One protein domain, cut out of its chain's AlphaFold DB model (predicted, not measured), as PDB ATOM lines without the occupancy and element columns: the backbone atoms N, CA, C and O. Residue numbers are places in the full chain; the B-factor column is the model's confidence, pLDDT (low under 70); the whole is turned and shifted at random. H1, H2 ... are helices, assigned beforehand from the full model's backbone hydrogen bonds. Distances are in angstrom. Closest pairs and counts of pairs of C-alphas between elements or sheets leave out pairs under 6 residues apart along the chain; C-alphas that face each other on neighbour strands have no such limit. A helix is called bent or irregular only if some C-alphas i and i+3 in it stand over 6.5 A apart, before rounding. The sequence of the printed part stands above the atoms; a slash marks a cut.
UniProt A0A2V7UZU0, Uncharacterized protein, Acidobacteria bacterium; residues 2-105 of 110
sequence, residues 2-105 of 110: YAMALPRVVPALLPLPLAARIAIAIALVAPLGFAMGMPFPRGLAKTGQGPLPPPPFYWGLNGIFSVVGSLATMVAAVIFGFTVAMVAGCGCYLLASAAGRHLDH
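This is residues 2 to 105 of the 110 residues of an uncharacterized protein of Acidobacteria bacterium (UniProt A0A2V7UZU0). Two long helices, H4 and H5, make a helical hairpin opening as a V from their link, with H2 and H3 following end to end as a third arm. H1 sticks out at one end, residues 2 to 12 standing free. The printed part, 104 residues with five named helices, is all helix and loose, radius of gyration of the C-alphas 18.4 A, spanning 58 by 30 by 26 A.

Start at H4, residues 55 to 80; its residues 73 to 77 alone touch H5, residues 82 to 103, closest at C-alphas Ala 77 and Ala 85, 5.3 A. This hairpin runs opposite ways at a shallow tilt of 31 degrees. H3, residues 39 to 45, is close to H4 but not clearly touching: closest C-alphas Leu 44 and Pro 55, 6.4 A. H2, residues 18 to 37, kinked 32 degrees near residue 31, meets H3 only through their link. H1, residues 2 to 13, is apart from H2. H1 and H2 are only just irregular: C-alphas 4 and 7, like 28 and 31, are 6.6 A apart. Every O i to N i+4 pair is within hydrogen-bond range in H3, H4 and H5, 14 of 16 in H2, 4 of 8 in H1.

Find C-alpha 55 at (11.571, -2.039, -55.154), where H4 begins its 36.3 A; H5, 32.2 A long, ends at C-alpha 103 at (16.773, -2.110, -37.825).

The printed part has no cut and no long link; pLDDT is under 70 in 41 residues, among them 2 to 18.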
ATOM      1  N   TYR A   2      17.355  38.508 -34.741       44.84
ATOM      2  CA  TYR A   2      17.349  38.185 -36.184       44.84
ATOM      3  C   TYR A   2      16.558  39.190 -37.054       44.84
ATOM      4  O   TYR A   2      17.043  39.641 -38.086       44.84
ATOM      5  N   ALA A   3      15.383  39.628 -36.580       53.69
ATOM      6  CA  ALA A   3      14.526  40.601 -37.271       53.69
ATOM      7  C   ALA A   3      15.148  42.009 -37.426       53.69
ATOM      8  O   ALA A   3      14.758  42.755 -38.314       53.69
ATOM      9  N   MET A   4      16.138  42.362 -36.595       51.84
ATOM     10  CA  MET A   4      16.856  43.643 -36.674       51.84
ATOM     11  C   MET A   4      18.150  43.557 -37.498       51.84
ATOM     12  O   MET A   4      18.648  44.580 -37.964       51.84
ATOM     13  N   ALA A   5      18.692  42.351 -37.692       56.47
ATOM     14  CA  ALA A   5      19.897  42.114 -38.488       56.47
ATOM     15  C   ALA A   5      19.581  41.968 -39.990       56.47
ATOM     16  O   ALA A   5      20.346  42.426 -40.839       56.47
ATOM     17  N   LEU A   6      18.421  41.394 -40.321       54.03
ATOM     18  CA  LEU A   6      17.995  41.101 -41.693       54.03
ATOM     19  C   LEU A   6      17.983  42.317 -42.657       54.03
ATOM     20  O   LEU A   6      18.464  42.163 -43.778       54.03
ATOM     21  N   PRO A   7      17.557  43.538 -42.263       58.69
ATOM     22  CA  PRO A   7      17.556  44.696 -43.166       58.69
ATOM     23  C   PRO A   7      18.955  45.274 -43.445       58.69
ATOM     24  O   PRO A   7      19.118  46.032 -44.395       58.69
ATOM     25  N   ARG A   8      19.971  44.935 -42.634       56.81
ATOM     26  CA  ARG A   8      21.355  45.427 -42.793       56.81
ATOM     27  C   ARG A   8      22.271  44.458 -43.539       56.81
ATOM     28  O   ARG A   8      23.224  44.897 -44.173       56.81
ATOM     29  N   VAL A   9      21.979  43.160 -43.493       56.53
ATOM     30  CA  VAL A   9      22.798  42.120 -44.143       56.53
ATOM     31  C   VAL A   9      22.415  41.940 -45.618       56.53
ATOM     32  O   VAL A   9      23.278  41.691 -46.456       56.53
ATOM     33  N   VAL A  10      21.141  42.142 -45.969       55.16
ATOM     34  CA  VAL A  10      20.654  42.025 -47.356       55.16
ATOM     35  C   VAL A  10      21.330  43.026 -48.320       55.16
ATOM     36  O   VAL A  10      21.792  42.574 -49.368       55.16
ATOM     37  N   PRO A  11      21.508  44.325 -47.989       55.50
ATOM     38  CA  PRO A  11      22.248  45.269 -48.838       55.50
ATOM     39  C   PRO A  11      23.747  44.952 -48.944       55.50
ATOM     40  O   PRO A  11      24.352  45.187 -49.984       55.50
ATOM     41  N   ALA A  12      24.344  44.377 -47.894       54.28
ATOM     42  CA  ALA A  12      25.769  44.033 -47.859       54.28
ATOM     43  C   ALA A  12      26.117  42.810 -48.724       54.28
ATOM     44  O   ALA A  12      27.252  42.671 -49.170       54.28
ATOM     45  N   LEU A  13      25.142  41.937 -49.002       49.72
ATOM     46  CA  LEU A  13      25.316  40.805 -49.915       49.72
ATOM     47  C   LEU A  13      24.960  41.147 -51.368       49.72
ATOM     48  O   LEU A  13      25.257  40.339 -52.250       49.72
ATOM     49  N   LEU A  14      24.253  42.254 -51.645       51.66
ATOM     50  CA  LEU A  14      23.874  42.671 -53.007       51.66
ATOM     51  C   LEU A  14      25.053  42.871 -53.991       51.66
ATOM     52  O   LEU A  14      24.838  42.601 -55.170       51.66
ATOM     53  N   PRO A  15      26.273  43.273 -53.576       57.94
ATOM     54  CA  PRO A  15      27.398  43.412 -54.504       57.94
ATOM     55  C   PRO A  15      28.106  42.088 -54.840       57.94
ATOM     56  O   PRO A  15      29.021  42.083 -55.659       57.94
ATOM     57  N   LEU A  16      27.718  40.960 -54.230       53.50
ATOM     58  CA  LEU A  16      28.340  39.671 -54.525       53.50
ATOM     59  C   LEU A  16      27.763  39.102 -55.833       53.50
ATOM     60  O   LEU A  16      26.538  38.974 -55.938       53.50
ATOM     61  N   PRO A  17      28.600  38.721 -56.817       63.00
ATOM     62  CA  PRO A  17      28.114  38.159 -58.069       63.00
ATOM     63  C   PRO A  17      27.234  36.938 -57.800       63.00
ATOM     64  O   PRO A  17      27.540  36.108 -56.939       63.00
ATOM     65  N   LEU A  18      26.142  36.817 -58.560       63.12
ATOM     66  CA  LEU A  18      25.169  35.723 -58.460       63.12
ATOM     67  C   LEU A  18      25.860  34.346 -58.388       63.12
ATOM     68  O   LEU A  18      25.480  33.501 -57.582       63.12
ATOM     69  N   ALA A  19      26.935  34.173 -59.161       70.56
ATOM     70  CA  ALA A  19      27.765  32.973 -59.182       70.56
ATOM     71  C   ALA A  19      28.374  32.613 -57.812       70.56
ATOM     72  O   ALA A  19      28.375  31.444 -57.444       70.56
ATOM     73  N   ALA A  20      28.835  33.590 -57.024       69.38
ATOM     74  CA  ALA A  20      29.415  33.342 -55.702       69.38
ATOM     75  C   ALA A  20      28.348  32.929 -54.675       69.38
ATOM     76  O   ALA A  20      28.570  32.013 -53.885       69.38
ATOM     77  N   ARG A  21      27.156  33.542 -54.717       66.44
ATOM     78  CA  ARG A  21      26.019  33.128 -53.874       66.44
ATOM     79  C   ARG A  21      25.555  31.710 -54.209       66.44
ATOM     80  O   ARG A  21      25.306  30.926 -53.298       66.44
ATOM     81  N   ILE A  22      25.481  31.378 -55.500       71.62
ATOM     82  CA  ILE A  22      25.164  30.025 -55.971       71.62
ATOM     83  C   ILE A  22      26.243  29.038 -55.513       71.62
ATOM     84  O   ILE A  22      25.901  27.999 -54.964       71.62
ATOM     85  N   ALA A  23      27.529  29.366 -55.661       77.44
ATOM     86  CA  ALA A  23      28.625  28.495 -55.237       77.44
ATOM     87  C   ALA A  23      28.600  28.211 -53.727       77.44
ATOM     88  O   ALA A  23      28.752  27.061 -53.327       77.44
ATOM     89  N   ILE A  24      28.341  29.222 -52.890       74.81
ATOM     90  CA  ILE A  24      28.211  29.053 -51.433       74.81
ATOM     91  C   ILE A  24      26.978  28.208 -51.090       74.81
ATOM     92  O   ILE A  24      27.066  27.302 -50.262       74.81
ATOM     93  N   ALA A  25      25.840  28.462 -51.742       71.69
ATOM     94  CA  ALA A  25      24.635  27.662 -51.548       71.69
ATOM     95  C   ALA A  25      24.863  26.196 -51.949       71.69
ATOM     96  O   ALA A  25      24.517  25.301 -51.184       71.69
ATOM     97  N   ILE A  26      25.507  25.940 -53.092       74.44
ATOM     98  CA  ILE A  26      25.883  24.591 -53.528       74.44
ATOM     99  C   ILE A  26      26.852  23.963 -52.524       74.44
ATOM    100  O   ILE A  26      26.623  22.837 -52.111       74.44
ATOM    101  N   ALA A  27      27.891  24.669 -52.083       77.19
ATOM    102  CA  ALA A  27      28.872  24.131 -51.140       77.19
ATOM    103  C   ALA A  27      28.253  23.750 -49.785       77.19
ATOM    104  O   ALA A  27      28.699  22.792 -49.160       77.19
ATOM    105  N   LEU A  28      27.217  24.464 -49.342       73.12
ATOM    106  CA  LEU A  28      26.484  24.148 -48.114       73.12
ATOM    107  C   LEU A  28      25.454  23.030 -48.320       73.12
ATOM    108  O   LEU A  28      25.336  22.137 -47.482       73.12
ATOM    109  N   VAL A  29      24.708  23.061 -49.428       73.75
ATOM    110  CA  VAL A  29      23.601  22.127 -49.686       73.75
ATOM    111  C   VAL A  29      24.093  20.793 -50.240       73.75
ATOM    112  O   VAL A  29      23.541  19.764 -49.872       73.75
ATOM    113  N   ALA A  30      25.122  20.765 -51.085       70.94
ATOM    114  CA  ALA A  30      25.616  19.552 -51.738       70.94
ATOM    115  C   ALA A  30      26.084  18.456 -50.761       70.94
ATOM    116  O   ALA A  30      25.608  17.329 -50.898       70.94
ATOM    117  N   PRO A  31      26.948  18.719 -49.759       69.31
ATOM    118  CA  PRO A  31      27.356  17.678 -48.813       69.31
ATOM    119  C   PRO A  31      26.182  17.192 -47.952       69.31
ATOM    120  O   PRO A  31      26.065  15.997 -47.685       69.31
ATOM    121  N   LEU A  32      25.271  18.098 -47.583       64.94
ATOM    122  CA  LEU A  32      24.042  17.773 -46.861       64.94
ATOM    123  C   LEU A  32      23.113  16.893 -47.706       64.94
ATOM    124  O   LEU A  32      22.717  15.822 -47.257       64.94
ATOM    125  N   GLY A  33      22.836  17.279 -48.950       61.69
ATOM    126  CA  GLY A  33      22.017  16.521 -49.894       61.69
ATOM    127  C   GLY A  33      22.611  15.152 -50.227       61.69
ATOM    128  O   GLY A  33      21.879  14.170 -50.324       61.69
ATOM    129  N   PHE A  34      23.938  15.051 -50.319       60.69
ATOM    130  CA  PHE A  34      24.629  13.784 -50.549       60.69
ATOM    131  C   PHE A  34      24.518  12.835 -49.345       60.69
ATOM    132  O   PHE A  34      24.181  11.661 -49.510       60.69
ATOM    133  N   ALA A  35      24.723  13.341 -48.123       62.28
ATOM    134  CA  ALA A  35      24.536  12.561 -46.899       62.28
ATOM    135  C   ALA A  35      23.070  12.129 -46.704       62.28
ATOM    136  O   ALA A  35      22.798  11.004 -46.281       62.28
ATOM    137  N   MET A  36      22.129  13.003 -47.066       64.06
ATOM    138  CA  MET A  36      20.689  12.767 -46.982       64.06
ATOM    139  C   MET A  36      20.146  11.810 -48.056       64.06
ATOM    140  O   MET A  36      19.159  11.121 -47.811       64.06
ATOM    141  N   GLY A  37      20.797  11.722 -49.220       63.31
ATOM    142  CA  GLY A  37      20.379  10.863 -50.333       63.31
ATOM    143  C   GLY A  37      20.818   9.399 -50.220       63.31
ATOM    144  O   GLY A  37      20.159   8.528 -50.777       63.31
ATOM    145  N   MET A  38      21.888   9.088 -49.480       64.81
ATOM    146  CA  MET A  38      22.419   7.719 -49.345       64.81
ATOM    147  C   MET A  38      21.590   6.676 -48.558       64.81
ATOM    148  O   MET A  38      21.710   5.492 -48.893       64.81
ATOM    149  N   PRO A  39      20.789   7.002 -47.521       67.69
ATOM    150  CA  PRO A  39      20.062   5.982 -46.761       67.69
ATOM    151  C   PRO A  39      18.962   5.297 -47.583       67.69
ATOM    152  O   PRO A  39      18.706   4.112 -47.382       67.69
ATOM    153  N   PHE A  40      18.359   5.998 -48.547       70.88
ATOM    154  CA  PHE A  40      17.273   5.455 -49.365       70.88
ATOM    155  C   PHE A  40      17.741   4.350 -50.344       70.88
ATOM    156  O   PHE A  40      17.197   3.248 -50.270       70.88
ATOM    157  N   PRO A  41      18.796   4.538 -51.167       66.50
ATOM    158  CA  PRO A  41      19.374   3.474 -51.992       66.50
ATOM    159  C   PRO A  41      19.903   2.287 -51.178       66.50
ATOM    160  O   PRO A  41      19.739   1.143 -51.594       66.50
ATOM    161  N   ARG A  42      20.510   2.535 -50.005       71.00
ATOM    162  CA  ARG A  42      20.992   1.461 -49.115       71.00
ATOM    163  C   ARG A  42      19.847   0.636 -48.528       71.00
ATOM    164  O   ARG A  42      19.967  -0.583 -48.461       71.00
ATOM    165  N   GLY A  43      18.752   1.276 -48.120       70.94
ATOM    166  CA  GLY A  43      17.546   0.585 -47.659       70.94
ATOM    167  C   GLY A  43      16.865  -0.197 -48.781       70.94
ATOM    168  O   GLY A  43      16.454  -1.333 -48.567       70.94
ATOM    169  N   LEU A  44      16.828   0.370 -49.992       73.81
ATOM    170  CA  LEU A  44      16.274  -0.283 -51.177       73.81
ATOM    171  C   LEU A  44      17.088  -1.512 -51.611       73.81
ATOM    172  O   LEU A  44      16.520  -2.502 -52.048       73.81
ATOM    173  N   ALA A  45      18.415  -1.484 -51.458       71.06
ATOM    174  CA  ALA A  45      19.269  -2.642 -51.730       71.06
ATOM    175  C   ALA A  45      19.036  -3.806 -50.746       71.06
ATOM    176  O   ALA A  45      19.334  -4.954 -51.073       71.06
ATOM    177  N   LYS A  46      18.499  -3.523 -49.549       69.56
ATOM    178  CA  LYS A  46      18.094  -4.537 -48.563       69.56
ATOM    179  C   LYS A  46      16.679  -5.087 -48.825       69.56
ATOM    180  O   LYS A  46      16.298  -6.072 -48.197       69.56
ATOM    181  N   THR A  47      15.898  -4.492 -49.734       66.06
ATOM    182  CA  THR A  47      14.552  -4.960 -50.100       66.06
ATOM    183  C   THR A  47      14.557  -5.685 -51.448       66.06
ATOM    184  O   THR A  47      15.140  -5.231 -52.424       66.06
ATOM    185  N   GLY A  48      13.918  -6.860 -51.502       63.00
ATOM    186  CA  GLY A  48      13.850  -7.701 -52.709       63.00
ATOM    187  C   GLY A  48      14.269  -9.165 -52.528       63.00
ATOM    188  O   GLY A  48      14.058  -9.953 -53.442       63.00
ATOM    189  N   GLN A  49      14.810  -9.553 -51.365       62.41
ATOM    190  CA  GLN A  49      15.159 -10.953 -51.045       62.41
ATOM    191  C   GLN A  49      14.294 -11.584 -49.932       62.41
ATOM    192  O   GLN A  49      14.647 -12.623 -49.385       62.41
ATOM    193  N   GLY A  50      13.154 -10.978 -49.579       67.94
ATOM    194  CA  GLY A  50      12.281 -11.451 -48.498       67.94
ATOM    195  C   GLY A  50      10.822 -11.008 -48.672       67.94
ATOM    196  O   GLY A  50      10.479 -10.489 -49.731       67.94
ATOM    197  N   PRO A  51       9.960 -11.153 -47.648       67.94
ATOM    198  CA  PRO A  51       8.525 -10.831 -47.719       67.94
ATOM    199  C   PRO A  51       8.198  -9.331 -47.873       67.94
ATOM    200  O   PRO A  51       7.027  -8.956 -47.881       67.94
ATOM    201  N   LEU A  52       9.208  -8.457 -47.965       70.38
ATOM    202  CA  LEU A  52       9.004  -7.023 -48.150       70.38
ATOM    203  C   LEU A  52       8.544  -6.691 -49.585       70.38
ATOM    204  O   LEU A  52       8.929  -7.389 -50.525       70.38
ATOM    205  N   PRO A  53       7.760  -5.608 -49.769       73.56
ATOM    206  CA  PRO A  53       7.317  -5.139 -51.080       73.56
ATOM    207  C   PRO A  53       8.465  -4.975 -52.089       73.56
ATOM    208  O   PRO A  53       9.586  -4.627 -51.709       73.56
ATOM    209  N   PRO A  54       8.204  -5.170 -53.391       77.12
ATOM    210  CA  PRO A  54       9.231  -5.041 -54.412       77.12
ATOM    211  C   PRO A  54       9.726  -3.584 -54.538       77.12
ATOM    212  O   PRO A  54       8.984  -2.644 -54.228       77.12
ATOM    213  N   PRO A  55      10.949  -3.364 -55.059       78.75
ATOM    214  CA  PRO A  55      11.571  -2.039 -55.154       78.75
ATOM    215  C   PRO A  55      10.710  -0.898 -55.747       78.75
ATOM    216  O   PRO A  55      10.809   0.223 -55.243       78.75
ATOM    217  N   PRO A  56       9.829  -1.120 -56.751       81.69
ATOM    218  CA  PRO A  56       8.964  -0.066 -57.295       81.69
ATOM    219  C   PRO A  56       8.010   0.571 -56.274       81.69
ATOM    220  O   PRO A  56       7.700   1.757 -56.383       81.69
ATOM    221  N   PHE A  57       7.569  -0.178 -55.256       82.50
ATOM    222  CA  PHE A  57       6.685   0.344 -54.208       82.50
ATOM    223  C   PHE A  57       7.369   1.450 -53.391       82.50
ATOM    224  O   PHE A  57       6.797   2.515 -53.157       82.50
ATOM    225  N   TYR A  58       8.630   1.230 -53.012       82.31
ATOM    226  CA  TYR A  58       9.419   2.197 -52.248       82.31
ATOM    227  C   TYR A  58       9.757   3.453 -53.055       82.31
ATOM    228  O   TYR A  58       9.797   4.547 -52.490       82.31
ATOM    229  N   TRP A  59       9.938   3.322 -54.372       80.06
ATOM    230  CA  TRP A  59      10.052   4.469 -55.277       80.06
ATOM    231  C   TRP A  59       8.774   5.312 -55.308       80.06
ATOM    232  O   TRP A  59       8.851   6.536 -55.200       80.06
ATOM    233  N   GLY A  60       7.600   4.676 -55.379       84.81
ATOM    234  CA  GLY A  60       6.317   5.381 -55.289       84.81
ATOM    235  C   GLY A  60       6.160   6.132 -53.964       84.81
ATOM    236  O   GLY A  60       5.779   7.304 -53.945       84.81
ATOM    237  N   LEU A  61       6.542   5.492 -52.858       83.75
ATOM    238  CA  LEU A  61       6.500   6.093 -51.530       83.75
ATOM    239  C   LEU A  61       7.435   7.313 -51.419       83.75
ATOM    240  O   LEU A  61       7.034   8.352 -50.894       83.75
ATOM    241  N   ASN A  62       8.648   7.228 -51.972       84.12
ATOM    242  CA  ASN A  62       9.592   8.348 -52.032       84.12
ATOM    243  C   ASN A  62       9.029   9.557 -52.802       84.12
ATOM    244  O   ASN A  62       9.172  10.698 -52.352       84.12
ATOM    245  N   GLY A  63       8.325   9.306 -53.911       84.12
ATOM    246  CA  GLY A  63       7.624  10.347 -54.664       84.12
ATOM    247  C   GLY A  63       6.556  11.058 -53.826       84.12
ATOM    248  O   GLY A  63       6.548  12.287 -53.751       84.12
ATOM    249  N   ILE A  64       5.707  10.298 -53.127       87.81
ATOM    250  CA  ILE A  64       4.652  10.850 -52.258       87.81
ATOM    251  C   ILE A  64       5.257  11.704 -51.137       87.81
ATOM    252  O   ILE A  64       4.842  12.847 -50.937       87.81
ATOM    253  N   PHE A  65       6.267  11.189 -50.431       85.00
ATOM    254  CA  PHE A  65       6.912  11.926 -49.340       85.00
ATOM    255  C   PHE A  65       7.623  13.196 -49.812       85.00
ATOM    256  O   PHE A  65       7.660  14.169 -49.065       85.00
ATOM    257  N   SER A  66       8.134  13.231 -51.044       82.06
ATOM    258  CA  SER A  66       8.740  14.445 -51.607       82.06
ATOM    259  C   SER A  66       7.700  15.551 -51.827       82.06
ATOM    260  O   SER A  66       7.942  16.714 -51.490       82.06
ATOM    261  N   VAL A  67       6.511  15.199 -52.323       89.69
ATOM    262  CA  VAL A  67       5.402  16.153 -52.502       89.69
ATOM    263  C   VAL A  67       4.863  16.617 -51.148       89.69
ATOM    264  O   VAL A  67       4.769  17.817 -50.894       89.69
ATOM    265  N   VAL A  68       4.567  15.684 -50.242       88.94
ATOM    266  CA  VAL A  68       4.036  16.016 -48.911       88.94
ATOM    267  C   VAL A  68       5.053  16.824 -48.099       88.94
ATOM    268  O   VAL A  68       4.692  17.826 -47.489       88.94
ATOM    269  N   GLY A  69       6.328  16.432 -48.118       84.50
ATOM    270  CA  GLY A  69       7.398  17.098 -47.378       84.50
ATOM    271  C   GLY A  69       7.683  18.513 -47.876       84.50
ATOM    272  O   GLY A  69       7.855  19.420 -47.061       84.50
ATOM    273  N   SER A  70       7.682  18.736 -49.195       85.38
ATOM    274  CA  SER A  70       7.856  20.080 -49.765       85.38
ATOM    275  C   SER A  70       6.689  21.006 -49.409       85.38
ATOM    276  O   SER A  70       6.925  22.122 -48.938       85.38
ATOM    277  N   LEU A  71       5.445  20.527 -49.522       90.94
ATOM    278  CA  LEU A  71       4.254  21.276 -49.110       90.94
ATOM    279  C   LEU A  71       4.254  21.572 -47.605       90.94
ATOM    280  O   LEU A  71       4.050  22.719 -47.208       90.94
ATOM    281  N   ALA A  72       4.537  20.577 -46.762       85.06
ATOM    282  CA  ALA A  72       4.594  20.751 -45.311       85.06
ATOM    283  C   ALA A  72       5.682  21.754 -44.900       85.06
ATOM    284  O   ALA A  72       5.436  22.617 -44.059       85.06
ATOM    285  N   THR A  73       6.859  21.690 -45.532       86.00
ATOM    286  CA  THR A  73       7.961  22.633 -45.285       86.00
ATOM    287  C   THR A  73       7.572  24.051 -45.692       86.00
ATOM    288  O   THR A  73       7.813  24.989 -44.934       86.00
ATOM    289  N   MET A  74       6.936  24.220 -46.855       89.75
ATOM    290  CA  MET A  74       6.446  25.517 -47.324       89.75
ATOM    291  C   MET A  74       5.414  26.104 -46.355       89.75
ATOM    292  O   MET A  74       5.558  27.246 -45.921       89.75
ATOM    293  N   VAL A  75       4.398  25.322 -45.984       90.00
ATOM    294  CA  VAL A  75       3.346  25.748 -45.053       90.00
ATOM    295  C   VAL A  75       3.945  26.107 -43.693       90.00
ATOM    296  O   VAL A  75       3.646  27.172 -43.151       90.00
ATOM    297  N   ALA A  76       4.852  25.280 -43.168       85.88
ATOM    298  CA  ALA A  76       5.542  25.558 -41.913       85.88
ATOM    299  C   ALA A  76       6.379  26.844 -41.984       85.88
ATOM    300  O   ALA A  76       6.364  27.637 -41.043       85.88
ATOM    301  N   ALA A  77       7.067  27.086 -43.102       87.44
ATOM    302  CA  ALA A  77       7.869  28.289 -43.298       87.44
ATOM    303  C   ALA A  77       7.011  29.560 -43.368       87.44
ATOM    304  O   ALA A  77       7.427  30.595 -42.847       87.44
ATOM    305  N   VAL A  78       5.824  29.488 -43.978       90.31
ATOM    306  CA  VAL A  78       4.897  30.626 -44.084       90.31
ATOM    307  C   VAL A  78       4.222  30.932 -42.743       90.31
ATOM    308  O   VAL A  78       4.104  32.101 -42.387       90.31
ATOM    309  N   ILE A  79       3.804  29.911 -41.990       89.69
ATOM    310  CA  ILE A  79       3.049  30.095 -40.737       89.69
ATOM    311  C   ILE A  79       3.976  30.381 -39.548       89.69
ATOM    312  O   ILE A  79       3.710  31.280 -38.754       89.69
ATOM    313  N   PHE A  80       5.062  29.617 -39.414       83.44
ATOM    314  CA  PHE A  80       5.934  29.630 -38.232       83.44
ATOM    315  C   PHE A  80       7.326  30.212 -38.509       83.44
ATOM    316  O   PHE A  80       8.133  30.373 -37.591       83.44
ATOM    317  N   GLY A  81       7.621  30.548 -39.766       83.19
ATOM    318  CA  GLY A  81       8.913  31.067 -40.193       83.19
ATOM    319  C   GLY A  81       9.915  29.977 -40.591       83.19
ATOM    320  O   GLY A  81       9.823  28.806 -40.218       83.19
ATOM    321  N   PHE A  82      10.930  30.390 -41.350       75.50
ATOM    322  CA  PHE A  82      11.928  29.497 -41.951       75.50
ATOM    323  C   PHE A  82      12.744  28.698 -40.918       75.50
ATOM    324  O   PHE A  82      13.109  27.549 -41.161       75.50
ATOM    325  N   THR A  83      13.004  29.283 -39.743       79.00
ATOM    326  CA  THR A  83      13.758  28.630 -38.660       79.00
ATOM    327  C   THR A  83      13.034  27.396 -38.128       79.00
ATOM    328  O   THR A  83      13.666  26.363 -37.921       79.00
ATOM    329  N   VAL A  84      11.712  27.473 -37.942       79.38
ATOM    330  CA  VAL A  84      10.916  26.345 -37.435       79.38
ATOM    331  C   VAL A  84      10.878  25.216 -38.463       79.38
ATOM    332  O   VAL A  84      11.085  24.060 -38.100       79.38
ATOM    333  N   ALA A  85      10.718  25.547 -39.748       80.56
ATOM    334  CA  ALA A  85      10.775  24.569 -40.834       80.56
ATOM    335  C   ALA A  85      12.135  23.839 -40.893       80.56
ATOM    336  O   ALA A  85      12.178  22.615 -41.019       80.56
ATOM    337  N   MET A  86      13.244  24.568 -40.719       78.38
ATOM    338  CA  MET A  86      14.597  23.998 -40.658       78.38
ATOM    339  C   MET A  86      14.796  23.058 -39.459       78.38
ATOM    340  O   MET A  86      15.318  21.952 -39.623       78.38
ATOM    341  N   VAL A  87      14.365  23.460 -38.257       80.19
ATOM    342  CA  VAL A  87      14.485  22.624 -37.046       80.19
ATOM    343  C   VAL A  87      13.624  21.365 -37.159       80.19
ATOM    344  O   VAL A  87      14.094  20.277 -36.829       80.19
ATOM    345  N   ALA A  88      12.401  21.485 -37.682       79.81
ATOM    346  CA  ALA A  88      11.517  20.346 -37.917       79.81
ATOM    347  C   ALA A  88      12.122  19.350 -38.922       79.81
ATOM    348  O   ALA A  88      12.142  18.146 -38.661       79.81
ATOM    349  N   GLY A  89      12.692  19.846 -40.026       79.62
ATOM    350  CA  GLY A  89      13.415  19.013 -40.991       79.62
ATOM    351  C   GLY A  89      14.600  18.280 -40.358       79.62
ATOM    352  O   GLY A  89      14.763  17.076 -40.557       79.62
ATOM    353  N   CYS A  90      15.382  18.974 -39.525       80.69
ATOM    354  CA  CYS A  90      16.485  18.368 -38.777       80.69
ATOM    355  C   CYS A  90      15.991  17.248 -37.838       80.69
ATOM    356  O   CYS A  90      16.557  16.154 -37.824       80.69
ATOM    357  N   GLY A  91      14.881  17.475 -37.124       81.81
ATOM    358  CA  GLY A  91      14.238  16.471 -36.271       81.81
ATOM    359  C   GLY A  91      13.806  15.217 -37.036       81.81
ATOM    360  O   GLY A  91      14.110  14.104 -36.605       81.81
ATOM    361  N   CYS A  92      13.184  15.375 -38.208       78.31
ATOM    362  CA  CYS A  92      12.830  14.247 -39.077       78.31
ATOM    363  C   CYS A  92      14.055  13.417 -39.489       78.31
ATOM    364  O   CYS A  92      13.992  12.187 -39.481       78.31
ATOM    365  N   TYR A  93      15.185  14.060 -39.797       75.19
ATOM    366  CA  TYR A  93      16.416  13.343 -40.140       75.19
ATOM    367  C   TYR A  93      17.038  12.607 -38.954       75.19
ATOM    368  O   TYR A  93      17.524  11.486 -39.118       75.19
ATOM    369  N   LEU A  94      16.985  13.185 -37.753       78.12
ATOM    370  CA  LEU A  94      17.426  12.501 -36.539       78.12
ATOM    371  C   LEU A  94      16.562  11.270 -36.250       78.12
ATOM    372  O   LEU A  94      17.117  10.201 -35.989       78.12
ATOM    373  N   LEU A  95      15.236  11.391 -36.379       77.69
ATOM    374  CA  LEU A  95      14.299  10.273 -36.232       77.69
ATOM    375  C   LEU A  95      14.564   9.171 -37.264       77.69
ATOM    376  O   LEU A  95      14.637   8.002 -36.897       77.69
ATOM    377  N   ALA A  96      14.791   9.529 -38.530       75.44
ATOM    378  CA  ALA A  96      15.154   8.569 -39.571       75.44
ATOM    379  C   ALA A  96      16.479   7.852 -39.254       75.44
ATOM    380  O   ALA A  96      16.581   6.632 -39.397       75.44
ATOM    381  N   SER A  97      17.479   8.587 -38.754       74.31
ATOM    382  CA  SER A  97      18.758   8.007 -38.333       74.31
ATOM    383  C   SER A  97      18.616   7.063 -37.136       74.31
ATOM    384  O   SER A  97      19.346   6.075 -37.061       74.31
ATOM    385  N   ALA A  98      17.688   7.356 -36.216       74.44
ATOM    386  CA  ALA A  98      17.382   6.548 -35.040       74.44
ATOM    387  C   ALA A  98      16.593   5.281 -35.411       74.44
ATOM    388  O   ALA A  98      16.891   4.195 -34.918       74.44
ATOM    389  N   ALA A  99      15.637   5.392 -36.332       72.69
ATOM    390  CA  ALA A  99      14.895   4.246 -36.842       72.69
ATOM    391  C   ALA A  99      15.804   3.283 -37.628       72.69
ATOM    392  O   ALA A  99      15.707   2.072 -37.452       72.69
ATOM    393  N   GLY A 100      16.739   3.806 -38.433       65.00
ATOM    394  CA  GLY A 100      17.693   2.981 -39.185       65.00
ATOM    395  C   GLY A 100      18.608   2.141 -38.290       65.00
ATOM    396  O   GLY A 100      18.756   0.946 -38.516       65.00
ATOM    397  N   ARG A 101      19.144   2.728 -37.211       64.31
ATOM    398  CA  ARG A 101      20.000   2.008 -36.246       64.31
ATOM    399  C   ARG A 101      19.251   0.939 -35.434       64.31
ATOM    400  O   ARG A 101      19.870  -0.034 -35.025       64.31
ATOM    401  N   HIS A 102      17.934   1.068 -35.242       58.03
ATOM    402  CA  HIS A 102      17.121   0.015 -34.614       58.03
ATOM    403  C   HIS A 102      16.856  -1.191 -35.527       58.03
ATOM    404  O   HIS A 102      16.619  -2.283 -35.020       58.03
ATOM    405  N   LEU A 103      16.929  -1.021 -36.850       57.81
ATOM    406  CA  LEU A 103      16.773  -2.110 -37.825       57.81
ATOM    407  C   LEU A 103      18.082  -2.866 -38.104       57.81
ATOM    408  O   LEU A 103      18.047  -3.946 -38.684       57.81
ATOM    409  N   ASP A 104      19.226  -2.311 -37.695       56.47
ATOM    410  CA  ASP A 104      20.552  -2.915 -37.868       56.47
ATOM    411  C   ASP A 104      20.985  -3.788 -36.669       56.47
ATOM    412  O   ASP A 104      22.078  -4.352 -36.702       56.47
ATOM    413  N   HIS A 105      20.158  -3.946 -35.623       49.25
ATOM    414  CA  HIS A 105      20.421  -4.938 -34.575       49.25
ATOM    415  C   HIS A 105      20.188  -6.359 -35.127       49.25
ATOM    416  O   HIS A 105      19.045  -6.702 -35.435       49.25
TER     417      HIS A 105